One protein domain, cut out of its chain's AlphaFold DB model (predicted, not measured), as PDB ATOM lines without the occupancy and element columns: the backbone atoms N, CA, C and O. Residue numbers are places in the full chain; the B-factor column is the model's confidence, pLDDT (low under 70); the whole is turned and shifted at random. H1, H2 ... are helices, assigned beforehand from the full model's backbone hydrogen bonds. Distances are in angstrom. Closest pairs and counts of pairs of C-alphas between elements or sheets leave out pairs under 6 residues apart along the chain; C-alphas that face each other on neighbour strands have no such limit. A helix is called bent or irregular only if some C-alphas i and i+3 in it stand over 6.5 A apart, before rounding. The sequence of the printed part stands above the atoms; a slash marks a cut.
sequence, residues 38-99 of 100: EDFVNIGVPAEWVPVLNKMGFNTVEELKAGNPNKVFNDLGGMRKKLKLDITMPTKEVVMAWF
ATOM      1  N   GLU A  38      33.191 -29.476 -22.278       79.31
ATOM      2  CA  GLU A  38      32.761 -28.085 -22.155       79.31
ATOM      3  C   GLU A  38      33.351 -27.392 -20.921       79.31
ATOM      4  O   GLU A  38      33.796 -26.253 -21.022       79.31
ATOM      5  N   ASP A  39      33.447 -28.078 -19.781       82.62
ATOM      6  CA  ASP A  39      34.025 -27.521 -18.550       82.62
ATOM      7  C   ASP A  39      35.513 -27.187 -18.724       82.62
ATOM      8  O   ASP A  39      35.990 -26.154 -18.253       82.62
ATOM      9  N   PHE A  40      36.244 -28.036 -19.453       84.38
ATOM     10  CA  PHE A  40      37.636 -27.779 -19.821       84.38
ATOM     11  C   PHE A  40      37.749 -26.642 -20.849       84.38
ATOM     12  O   PHE A  40      38.626 -25.787 -20.741       84.38
ATOM     13  N   VAL A  41      36.843 -26.576 -21.823       84.38
ATOM     14  CA  VAL A  41      36.822 -25.475 -22.798       84.38
ATOM     15  C   VAL A  41      36.526 -24.132 -22.123       84.38
ATOM     16  O   VAL A  41      37.161 -23.134 -22.460       84.38
ATOM     17  N   ASN A  42      35.659 -24.110 -21.108       83.50
ATOM     18  CA  ASN A  42      35.322 -22.908 -20.342       83.50
ATOM     19  C   ASN A  42      36.510 -22.323 -19.558       83.50
ATOM     20  O   ASN A  42      36.572 -21.110 -19.375       83.50
ATOM     21  N   ILE A  43      37.472 -23.150 -19.130       81.81
ATOM     22  CA  ILE A  43      38.727 -22.687 -18.501       81.81
ATOM     23  C   ILE A  43      39.832 -22.362 -19.524       81.81
ATOM     24  O   ILE A  43      40.970 -22.088 -19.149       81.81
ATOM     25  N   GLY A  44      39.527 -22.420 -20.823       82.12
ATOM     26  CA  GLY A  44      40.471 -22.108 -21.897       82.12
ATOM     27  C   GLY A  44      41.318 -23.288 -22.379       82.12
ATOM     28  O   GLY A  44      42.294 -23.073 -23.103       82.12
ATOM     29  N   VAL A  45      40.976 -24.533 -22.023       85.88
ATOM     30  CA  VAL A  45      41.600 -25.727 -22.616       85.88
ATOM     31  C   VAL A  45      40.967 -25.989 -23.987       85.88
ATOM     32  O   VAL A  45      39.763 -26.220 -24.072       85.88
ATOM     33  N   PRO A  46      41.738 -26.045 -25.085       85.94
ATOM     34  CA  PRO A  46      41.184 -26.396 -26.387       85.94
ATOM     35  C   PRO A  46      40.595 -27.814 -26.383       85.94
ATOM     36  O   PRO A  46      41.207 -28.743 -25.852       85.94
ATOM     37  N   ALA A  47      39.449 -28.003 -27.044       85.38
ATOM     38  CA  ALA A  47      38.746 -29.290 -27.113       85.38
ATOM     39  C   ALA A  47      39.630 -30.448 -27.617       85.38
ATOM     40  O   ALA A  47      39.446 -31.594 -27.216       85.38
ATOM     41  N   GLU A  48      40.632 -30.153 -28.448       85.81
ATOM     42  CA  GLU A  48      41.590 -31.136 -28.966       85.81
ATOM     43  C   GLU A  48      42.522 -31.708 -27.880       85.81
ATOM     44  O   GLU A  48      42.980 -32.849 -27.984       85.81
ATOM     45  N   TRP A  49      42.769 -30.954 -26.803       87.12
ATOM     46  CA  TRP A  49      43.587 -31.385 -25.666       87.12
ATOM     47  C   TRP A  49      42.788 -32.085 -24.572       87.12
ATOM     48  O   TRP A  49      43.364 -32.879 -23.833       87.12
ATOM     49  N   VAL A  50      41.471 -31.882 -24.501       86.44
ATOM     50  CA  VAL A  50      40.578 -32.589 -23.567       86.44
ATOM     51  C   VAL A  50      40.752 -34.118 -23.606       86.44
ATOM     52  O   VAL A  50      40.982 -34.709 -22.550       86.44
ATOM     53  N   PRO A  51      40.727 -34.809 -24.767       86.56
ATOM     54  CA  PRO A  51      40.940 -36.257 -24.796       86.56
ATOM     55  C   PRO A  51      42.356 -36.660 -24.358       86.56
ATOM     56  O   PRO A  51      42.552 -37.774 -23.871       86.56
ATOM     57  N   VAL A  52      43.346 -35.770 -24.501       88.38
ATOM     58  CA  VAL A  52      44.713 -35.993 -24.013       88.38
ATOM     59  C   VAL A  52      44.764 -35.862 -22.491       88.38
ATOM     60  O   VAL A  52      45.311 -36.748 -21.841       88.38
ATOM     61  N   LEU A  53      44.149 -34.823 -21.916       86.94
ATOM     62  CA  LEU A  53      44.009 -34.633 -20.467       86.94
ATOM     63  C   LEU A  53      43.283 -35.818 -19.813       86.94
ATOM     64  O   LEU A  53      43.804 -36.401 -18.860       86.94
ATOM     65  N   ASN A  54      42.172 -36.264 -20.403       84.75
ATOM     66  CA  ASN A  54      41.440 -37.448 -19.949       84.75
ATOM     67  C   ASN A  54      42.324 -38.708 -19.990       84.75
ATOM     68  O   ASN A  54      42.344 -39.491 -19.043       84.75
ATOM     69  N   LYS A  55      43.129 -38.896 -21.049       84.69
ATOM     70  CA  LYS A  55      44.104 -40.005 -21.136       84.69
ATOM     71  C   LYS A  55      45.229 -39.909 -20.104       84.69
ATOM     72  O   LYS A  55      45.802 -40.939 -19.755       84.69
ATOM     73  N   MET A  56      45.563 -38.707 -19.646       83.38
ATOM     74  CA  MET A  56      46.526 -38.487 -18.564       83.38
ATOM     75  C   MET A  56      45.920 -38.717 -17.172       83.38
ATOM     76  O   MET A  56      46.664 -38.740 -16.194       83.38
ATOM     77  N   GLY A  57      44.603 -38.937 -17.087       81.88
ATOM     78  CA  GLY A  57      43.879 -39.182 -15.842       81.88
ATOM     79  C   GLY A  57      43.269 -37.931 -15.212       81.88
ATOM     80  O   GLY A  57      42.799 -38.016 -14.083       81.88
ATOM     81  N   PHE A  58      43.262 -36.795 -15.917       85.44
ATOM     82  CA  PHE A  58      42.543 -35.595 -15.491       85.44
ATOM     83  C   PHE A  58      41.107 -35.682 -15.992       85.44
ATOM     84  O   PHE A  58      40.828 -35.340 -17.136       85.44
ATOM     85  N   ASN A  59      40.207 -36.167 -15.145       82.19
ATOM     86  CA  ASN A  59      38.788 -36.299 -15.467       82.19
ATOM     87  C   ASN A  59      37.987 -35.072 -15.024       82.19
ATOM     88  O   ASN A  59      36.828 -34.938 -15.405       82.19
ATOM     89  N   THR A  60      38.573 -34.191 -14.205       83.00
ATOM     90  CA  THR A  60      37.924 -32.963 -13.733       83.00
ATOM     91  C   THR A  60      38.827 -31.739 -13.805       83.00
ATOM     92  O   THR A  60      40.052 -31.843 -13.738       83.00
ATOM     93  N   VAL A  61      38.208 -30.558 -13.887       84.44
ATOM     94  CA  VAL A  61      38.910 -29.270 -13.783       84.44
ATOM     95  C   VAL A  61      39.641 -29.155 -12.442       84.44
ATOM     96  O   VAL A  61      40.760 -28.665 -12.396       84.44
ATOM     97  N   GLU A  62      39.053 -29.658 -11.355       83.19
ATOM     98  CA  GLU A  62      39.680 -29.666 -10.027       83.19
ATOM     99  C   GLU A  62      40.968 -30.498  -9.999       83.19
ATOM    100  O   GLU A  62      41.970 -30.055  -9.444       83.19
ATOM    101  N   GLU A  63      40.968 -31.683 -10.619       82.81
ATOM    102  CA  GLU A  63      42.165 -32.523 -10.756       82.81
ATOM    103  C   GLU A  63      43.229 -31.856 -11.626       82.81
ATOM    104  O   GLU A  63      44.418 -31.959 -11.321       82.81
ATOM    105  N   LEU A  64      42.810 -31.165 -12.692       85.06
ATOM    106  CA  LEU A  64      43.723 -30.391 -13.523       85.06
ATOM    107  C   LEU A  64      44.365 -29.273 -12.700       85.06
ATOM    108  O   LEU A  64      45.587 -29.231 -12.625       85.06
ATOM    109  N   LYS A  65      43.570 -28.450 -12.004       83.75
ATOM    110  CA  LYS A  65      44.058 -27.362 -11.137       83.75
ATOM    111  C   LYS A  65      44.920 -27.861  -9.971       83.75
ATOM    112  O   LYS A  65      45.875 -27.197  -9.589       83.75
ATOM    113  N   ALA A  66      44.624 -29.044  -9.430       85.69
ATOM    114  CA  ALA A  66      45.440 -29.701  -8.404       85.69
ATOM    115  C   ALA A  66      46.736 -30.325  -8.959       85.69
ATOM    116  O   ALA A  66      47.605 -30.751  -8.194       85.69
ATOM    117  N   GLY A  67      46.858 -30.421 -10.283       84.12
ATOM    118  CA  GLY A  67      48.032 -30.923 -10.973       84.12
ATOM    119  C   GLY A  67      49.187 -29.921 -11.004       84.12
ATOM    120  O   GLY A  67      49.143 -28.830 -10.443       84.12
ATOM    121  N   ASN A  68      50.258 -30.299 -11.702       87.81
ATOM    122  CA  ASN A  68      51.406 -29.423 -11.915       87.81
ATOM    123  C   ASN A  68      51.425 -28.917 -13.369       87.81
ATOM    124  O   ASN A  68      51.556 -29.749 -14.275       87.81
ATOM    125  N   PRO A  69      51.384 -27.592 -13.613       88.75
ATOM    126  CA  PRO A  69      51.360 -27.027 -14.964       88.75
ATOM    127  C   PRO A  69      52.589 -27.406 -15.792       88.75
ATOM    128  O   PRO A  69      52.471 -27.703 -16.980       88.75
ATOM    129  N   ASN A  70      53.771 -27.488 -15.173       88.81
ATOM    130  CA  ASN A  70      54.987 -27.898 -15.878       88.81
ATOM    131  C   ASN A  70      54.923 -29.373 -16.298       88.81
ATOM    132  O   ASN A  70      55.373 -29.724 -17.387       88.81
ATOM    133  N   LYS A  71      54.349 -30.242 -15.452       88.06
ATOM    134  CA  LYS A  71      54.168 -31.662 -15.785       88.06
ATOM    135  C   LYS A  71      53.176 -31.820 -16.933       88.06
ATOM    136  O   LYS A  71      53.492 -32.497 -17.904       88.06
ATOM    137  N   VAL A  72      52.027 -31.149 -16.848       89.38
ATOM    138  CA  VAL A  72      50.999 -31.195 -17.894       89.38
ATOM    139  C   VAL A  72      51.552 -30.687 -19.221       89.38
ATOM    140  O   VAL A  72      51.408 -31.375 -20.222       89.38
ATOM    141  N   PHE A  73      52.281 -29.569 -19.246       89.81
ATOM    142  CA  PHE A  73      52.922 -29.069 -20.469       89.81
ATOM    143  C   PHE A  73      53.865 -30.097 -21.126       89.81
ATOM    144  O   PHE A  73      53.794 -30.329 -22.336       89.81
ATOM    145  N   ASN A  74      54.722 -30.746 -20.329       90.19
ATOM    146  CA  ASN A  74      55.635 -31.781 -20.823       90.19
ATOM    147  C   ASN A  74      54.880 -33.007 -21.349       90.19
ATOM    148  O   ASN A  74      55.192 -33.513 -22.431       90.19
ATOM    149  N   ASP A  75      53.868 -33.460 -20.609       90.19
ATOM    150  CA  ASP A  75      53.072 -34.623 -20.983       90.19
ATOM    151  C   ASP A  75      52.237 -34.345 -22.245       90.19
ATOM    152  O   ASP A  75      52.169 -35.211 -23.114       90.19
ATOM    153  N   LEU A  76      51.682 -33.138 -22.428       89.81
ATOM    154  CA  LEU A  76      50.989 -32.729 -23.661       89.81
ATOM    155  C   LEU A  76      51.921 -32.810 -24.875       89.81
ATOM    156  O   LEU A  76      51.559 -33.393 -25.899       89.81
ATOM    157  N   GLY A  77      53.147 -32.289 -24.758       89.00
ATOM    158  CA  GLY A  77      54.152 -32.380 -25.819       89.00
ATOM    159  C   GLY A  77      54.561 -33.822 -26.133       89.00
ATOM    160  O   GLY A  77      54.685 -34.199 -27.303       89.00
ATOM    161  N   GLY A  78      54.720 -34.652 -25.099       90.12
ATOM    162  CA  GLY A  78      54.986 -36.084 -25.241       90.12
ATOM    163  C   GLY A  78      53.827 -36.833 -25.904       90.12
ATOM    164  O   GLY A  78      54.034 -37.611 -26.836       90.12
ATOM    165  N   MET A  79      52.595 -36.557 -25.475       89.31
ATOM    166  CA  MET A  79      51.374 -37.183 -25.977       89.31
ATOM    167  C   MET A  79      51.058 -36.770 -27.409       89.31
ATOM    168  O   MET A  79      50.691 -37.631 -28.203       89.31
ATOM    169  N   ARG A  80      51.280 -35.507 -27.784       89.06
ATOM    170  CA  ARG A  80      51.153 -35.040 -29.172       89.06
ATOM    171  C   ARG A  80      52.025 -35.858 -30.118       89.06
ATOM    172  O   ARG A  80      51.536 -36.352 -31.132       89.06
ATOM    173  N   LYS A  81      53.296 -36.062 -29.752       89.12
ATOM    174  CA  LYS A  81      54.238 -36.891 -30.522       89.12
ATOM    175  C   LYS A  81      53.819 -38.361 -30.537       89.12
ATOM    176  O   LYS A  81      53.835 -38.989 -31.591       89.12
ATOM    177  N   LYS A  82      53.408 -38.903 -29.386       88.81
ATOM    178  CA  LYS A  82      53.000 -40.309 -29.236       88.81
ATOM    179  C   LYS A  82      51.747 -40.652 -30.040       88.81
ATOM    180  O   LYS A  82      51.673 -41.723 -30.631       88.81
ATOM    181  N   LEU A  83      50.772 -39.748 -30.056       85.62
ATOM    182  CA  LEU A  83      49.486 -39.917 -30.730       85.62
ATOM    183  C   LEU A  83      49.498 -39.405 -32.179       85.62
ATOM    184  O   LEU A  83      48.490 -39.542 -32.862       85.62
ATOM    185  N   LYS A  84      50.628 -38.848 -32.651       86.81
ATOM    186  CA  LYS A  84      50.773 -38.226 -33.980       86.81
ATOM    187  C   LYS A  84      49.682 -37.186 -34.256       86.81
ATOM    188  O   LYS A  84      49.125 -37.129 -35.347       86.81
ATOM    189  N   LEU A  85      49.363 -36.392 -33.237       83.81
ATOM    190  CA  LEU A  85      48.343 -35.357 -33.326       83.81
ATOM    191  C   LEU A  85      48.938 -34.110 -33.984       83.81
ATOM    192  O   LEU A  85      49.922 -33.554 -33.485       83.81
ATOM    193  N   ASP A  86      48.316 -33.644 -35.065       84.19
ATOM    194  CA  ASP A  86      48.701 -32.402 -35.742       84.19
ATOM    195  C   ASP A  86      47.995 -31.181 -35.132       84.19
ATOM    196  O   ASP A  86      47.339 -30.390 -35.800       84.19
ATOM    197  N   ILE A  87      48.082 -31.079 -33.805       83.94
ATOM    198  CA  ILE A  87      47.458 -30.015 -33.017       83.94
ATOM    199  C   ILE A  87      48.515 -28.972 -32.656       83.94
ATOM    200  O   ILE A  87      49.647 -29.323 -32.307       83.94
ATOM    201  N   THR A  88      48.156 -27.690 -32.663       84.25
ATOM    202  CA  THR A  88      49.060 -26.631 -32.194       84.25
ATOM    203  C   THR A  88      49.316 -26.776 -30.694       84.25
ATOM    204  O   THR A  88      48.391 -26.880 -29.888       84.25
ATOM    205  N   MET A  89      50.594 -26.793 -30.303       84.75
ATOM    206  CA  MET A  89      50.966 -26.891 -28.893       84.75
ATOM    207  C   MET A  89      50.687 -25.555 -28.194       84.75
ATOM    208  O   MET A  89      51.189 -24.533 -28.665       84.75
ATOM    209  N   PRO A  90      49.903 -25.542 -27.101       85.75
ATOM    210  CA  PRO A  90      49.629 -24.319 -26.361       85.75
ATOM    211  C   PRO A  90      50.932 -23.770 -25.777       85.75
ATOM    212  O   PRO A  90      51.850 -24.530 -25.458       85.75
ATOM    213  N   THR A  91      51.031 -22.448 -25.642       87.12
ATOM    214  CA  THR A  91      52.178 -21.821 -24.978       87.12
ATOM    215  C   THR A  91      52.150 -22.116 -23.480       87.12
ATOM    216  O   THR A  91      51.116 -22.472 -22.910       87.12
ATOM    217  N   LYS A  92      53.297 -21.958 -22.811       83.12
ATOM    218  CA  LYS A  92      53.391 -22.169 -21.359       83.12
ATOM    219  C   LYS A  92      52.419 -21.270 -20.586       83.12
ATOM    220  O   LYS A  92      51.842 -21.720 -19.606       83.12
ATOM    221  N   GLU A  93      52.223 -20.038 -21.045       86.50
ATOM    222  CA  GLU A  93      51.272 -19.068 -20.484       86.50
ATOM    223  C   GLU A  93      49.834 -19.588 -20.532       86.50
ATOM    224  O   GLU A  93      49.158 -19.603 -19.509       86.50
ATOM    225  N   VAL A  94      49.406 -20.106 -21.689       86.25
ATOM    226  CA  VAL A  94      48.071 -20.700 -21.856       86.25
ATOM    227  C   VAL A  94      47.899 -21.903 -20.938       86.25
ATOM    228  O   VAL A  94      46.880 -22.016 -20.267       86.25
ATOM    229  N   VAL A  95      48.906 -22.778 -20.857       86.88
ATOM    230  CA  VAL A  95      48.829 -23.934 -19.957       86.88
ATOM    231  C   VAL A  95      48.760 -23.497 -18.502       86.88
ATOM    232  O   VAL A  95      48.017 -24.117 -17.763       86.88
ATOM    233  N   MET A  96      49.473 -22.449 -18.079       86.06
ATOM    234  CA  MET A  96      49.375 -21.932 -16.707       86.06
ATOM    235  C   MET A  96      47.990 -21.352 -16.400       86.06
ATOM    236  O   MET A  96      47.479 -21.608 -15.314       86.06
ATOM    237  N   ALA A  97      47.356 -20.670 -17.359       87.31
ATOM    238  CA  ALA A  97      46.006 -20.123 -17.200       87.31
ATOM    239  C   ALA A  97      44.941 -21.204 -16.926       87.31
ATOM    240  O   ALA A  97      43.922 -20.922 -16.311       87.31
ATOM    241  N   TRP A  98      45.178 -22.463 -17.314       86.19
ATOM    242  CA  TRP A  98      44.266 -23.570 -16.992       86.19
ATOM    243  C   TRP A  98      44.253 -23.938 -15.499       86.19
ATOM    244  O   TRP A  98      43.345 -24.638 -15.046       86.19
ATOM    245  N   PHE A  99      45.282 -23.520 -14.754       84.38
ATOM    246  CA  PHE A  99      45.475 -23.828 -13.333       84.38
ATOM    247  C   PHE A  99      45.082 -22.661 -12.422       84.38
ATOM    248  O   PHE A  99      44.996 -22.871 -11.212       84.38
TER     249      PHE A  99
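Overview. This is residues 38 to 99 of the 100 residues of an uncharacterized protein of Mucilaginibacter lappiensis (UniProt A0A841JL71). One long helix, H4, makes one side of a small cluster of helices, with four short helices spread over the other sides: H5 packs on residues 69 to 73 of H4, H2 stands crosswise to H4 near residues 76 to 79, and H1 is on the far side of the cluster from H4. H3 comes just before H4 in the chain, and after H4 the link of residues 84 to 91 folds back from its last end to H5, near its first; the helices make few contacts with one another. The printed part has 62 residues with five named helices, in the order H1, H2, H3, H4, H5, and no named strand. The class is all helix, with 37 of the 62 residues in named elements. The whole is compact, with a radius of gyration of the C-alphas of 10.4 A, and its outline is rounded, spanning 27 by 20 by 18 A.

Arrangement. The longest helix is H4, residues 69 to 83. H5, residues 92 to 97, touches H4, and H4 meets it with residues 69 to 73 alone. The closest C-alphas of the two are those of Pro 69 and Met 96, 5.7 A apart. H4 and H5 stand at a steep tilt of 63 degrees, opposite ways. H2, residues 50 to 55, and H4 only just touch, with 3 pairs of C-alphas within 8 A. H4 touches H2 with residues 76 to 79 alone, and the closest C-alphas of the two are those of Val 52 and Met 79, 7.0 A apart. The lines of H2 and H4 are about perpendicular, at 87 degrees. H1, residues 38 to 42, is close to H2 but not clearly touching, with the C-alphas of Phe 40 and Val 50 closest at 6.8 A. H1 is also close to H3, residues 61 to 65, but not clearly touching: their closest C-alphas, those of Phe 40 and Val 61, are 6.3 A apart. H2 and H3 are only just apart, with their closest C-alphas at 8.1 A. H3 and H4 are apart too, though they follow each other in the chain. H1 is apart from H4 and from H5, and H5 is apart from H2 and from H3. In H1, H2, H3, H4 and H5, every backbone O i to N i+4 pair is within hydrogen-bond range.

Along the chain. H4 runs from Pro 69 to Leu 83 and measures 20.5 A from first to last C-alpha. Its C-alpha 69 is at (51.360, -27.027, -14.964) and its C-alpha 83 at (49.486, -39.917, -30.730). H2, Val 50 to Lys 55, measures 8.6 A, and H5, Lys 92 to Ala 97, measures 8.7 A and ends with C-alpha 97 at (46.006, -20.123, -17.200). H1, Glu 38 to Asn 42, and H3, Val 61 to Lys 65, measure 6.1 A each. H1 begins with C-alpha 38 at (32.761, -28.085, -22.155). No helix is bent or irregular.

Size, cuts and confidence. The two C-alphas farthest apart are those of Glu 62 and Lys 84, at 27.8 A. The first and last printed C-alphas, those of Glu 38 and Phe 99, are 16.0 A apart. Measured from the mean of the C-alphas, the centre of H2 is nearest, at 6.9 A, and that of H1 farthest, at 11.5 A. The links from H2 to H3 and from H3 to H4 are tight, those from H1 to H2 and from H4 to H5 are short, and no link is long. The printed part has no cut. The mean pLDDT of the printed part is 85.8, and no printed residue is under 70.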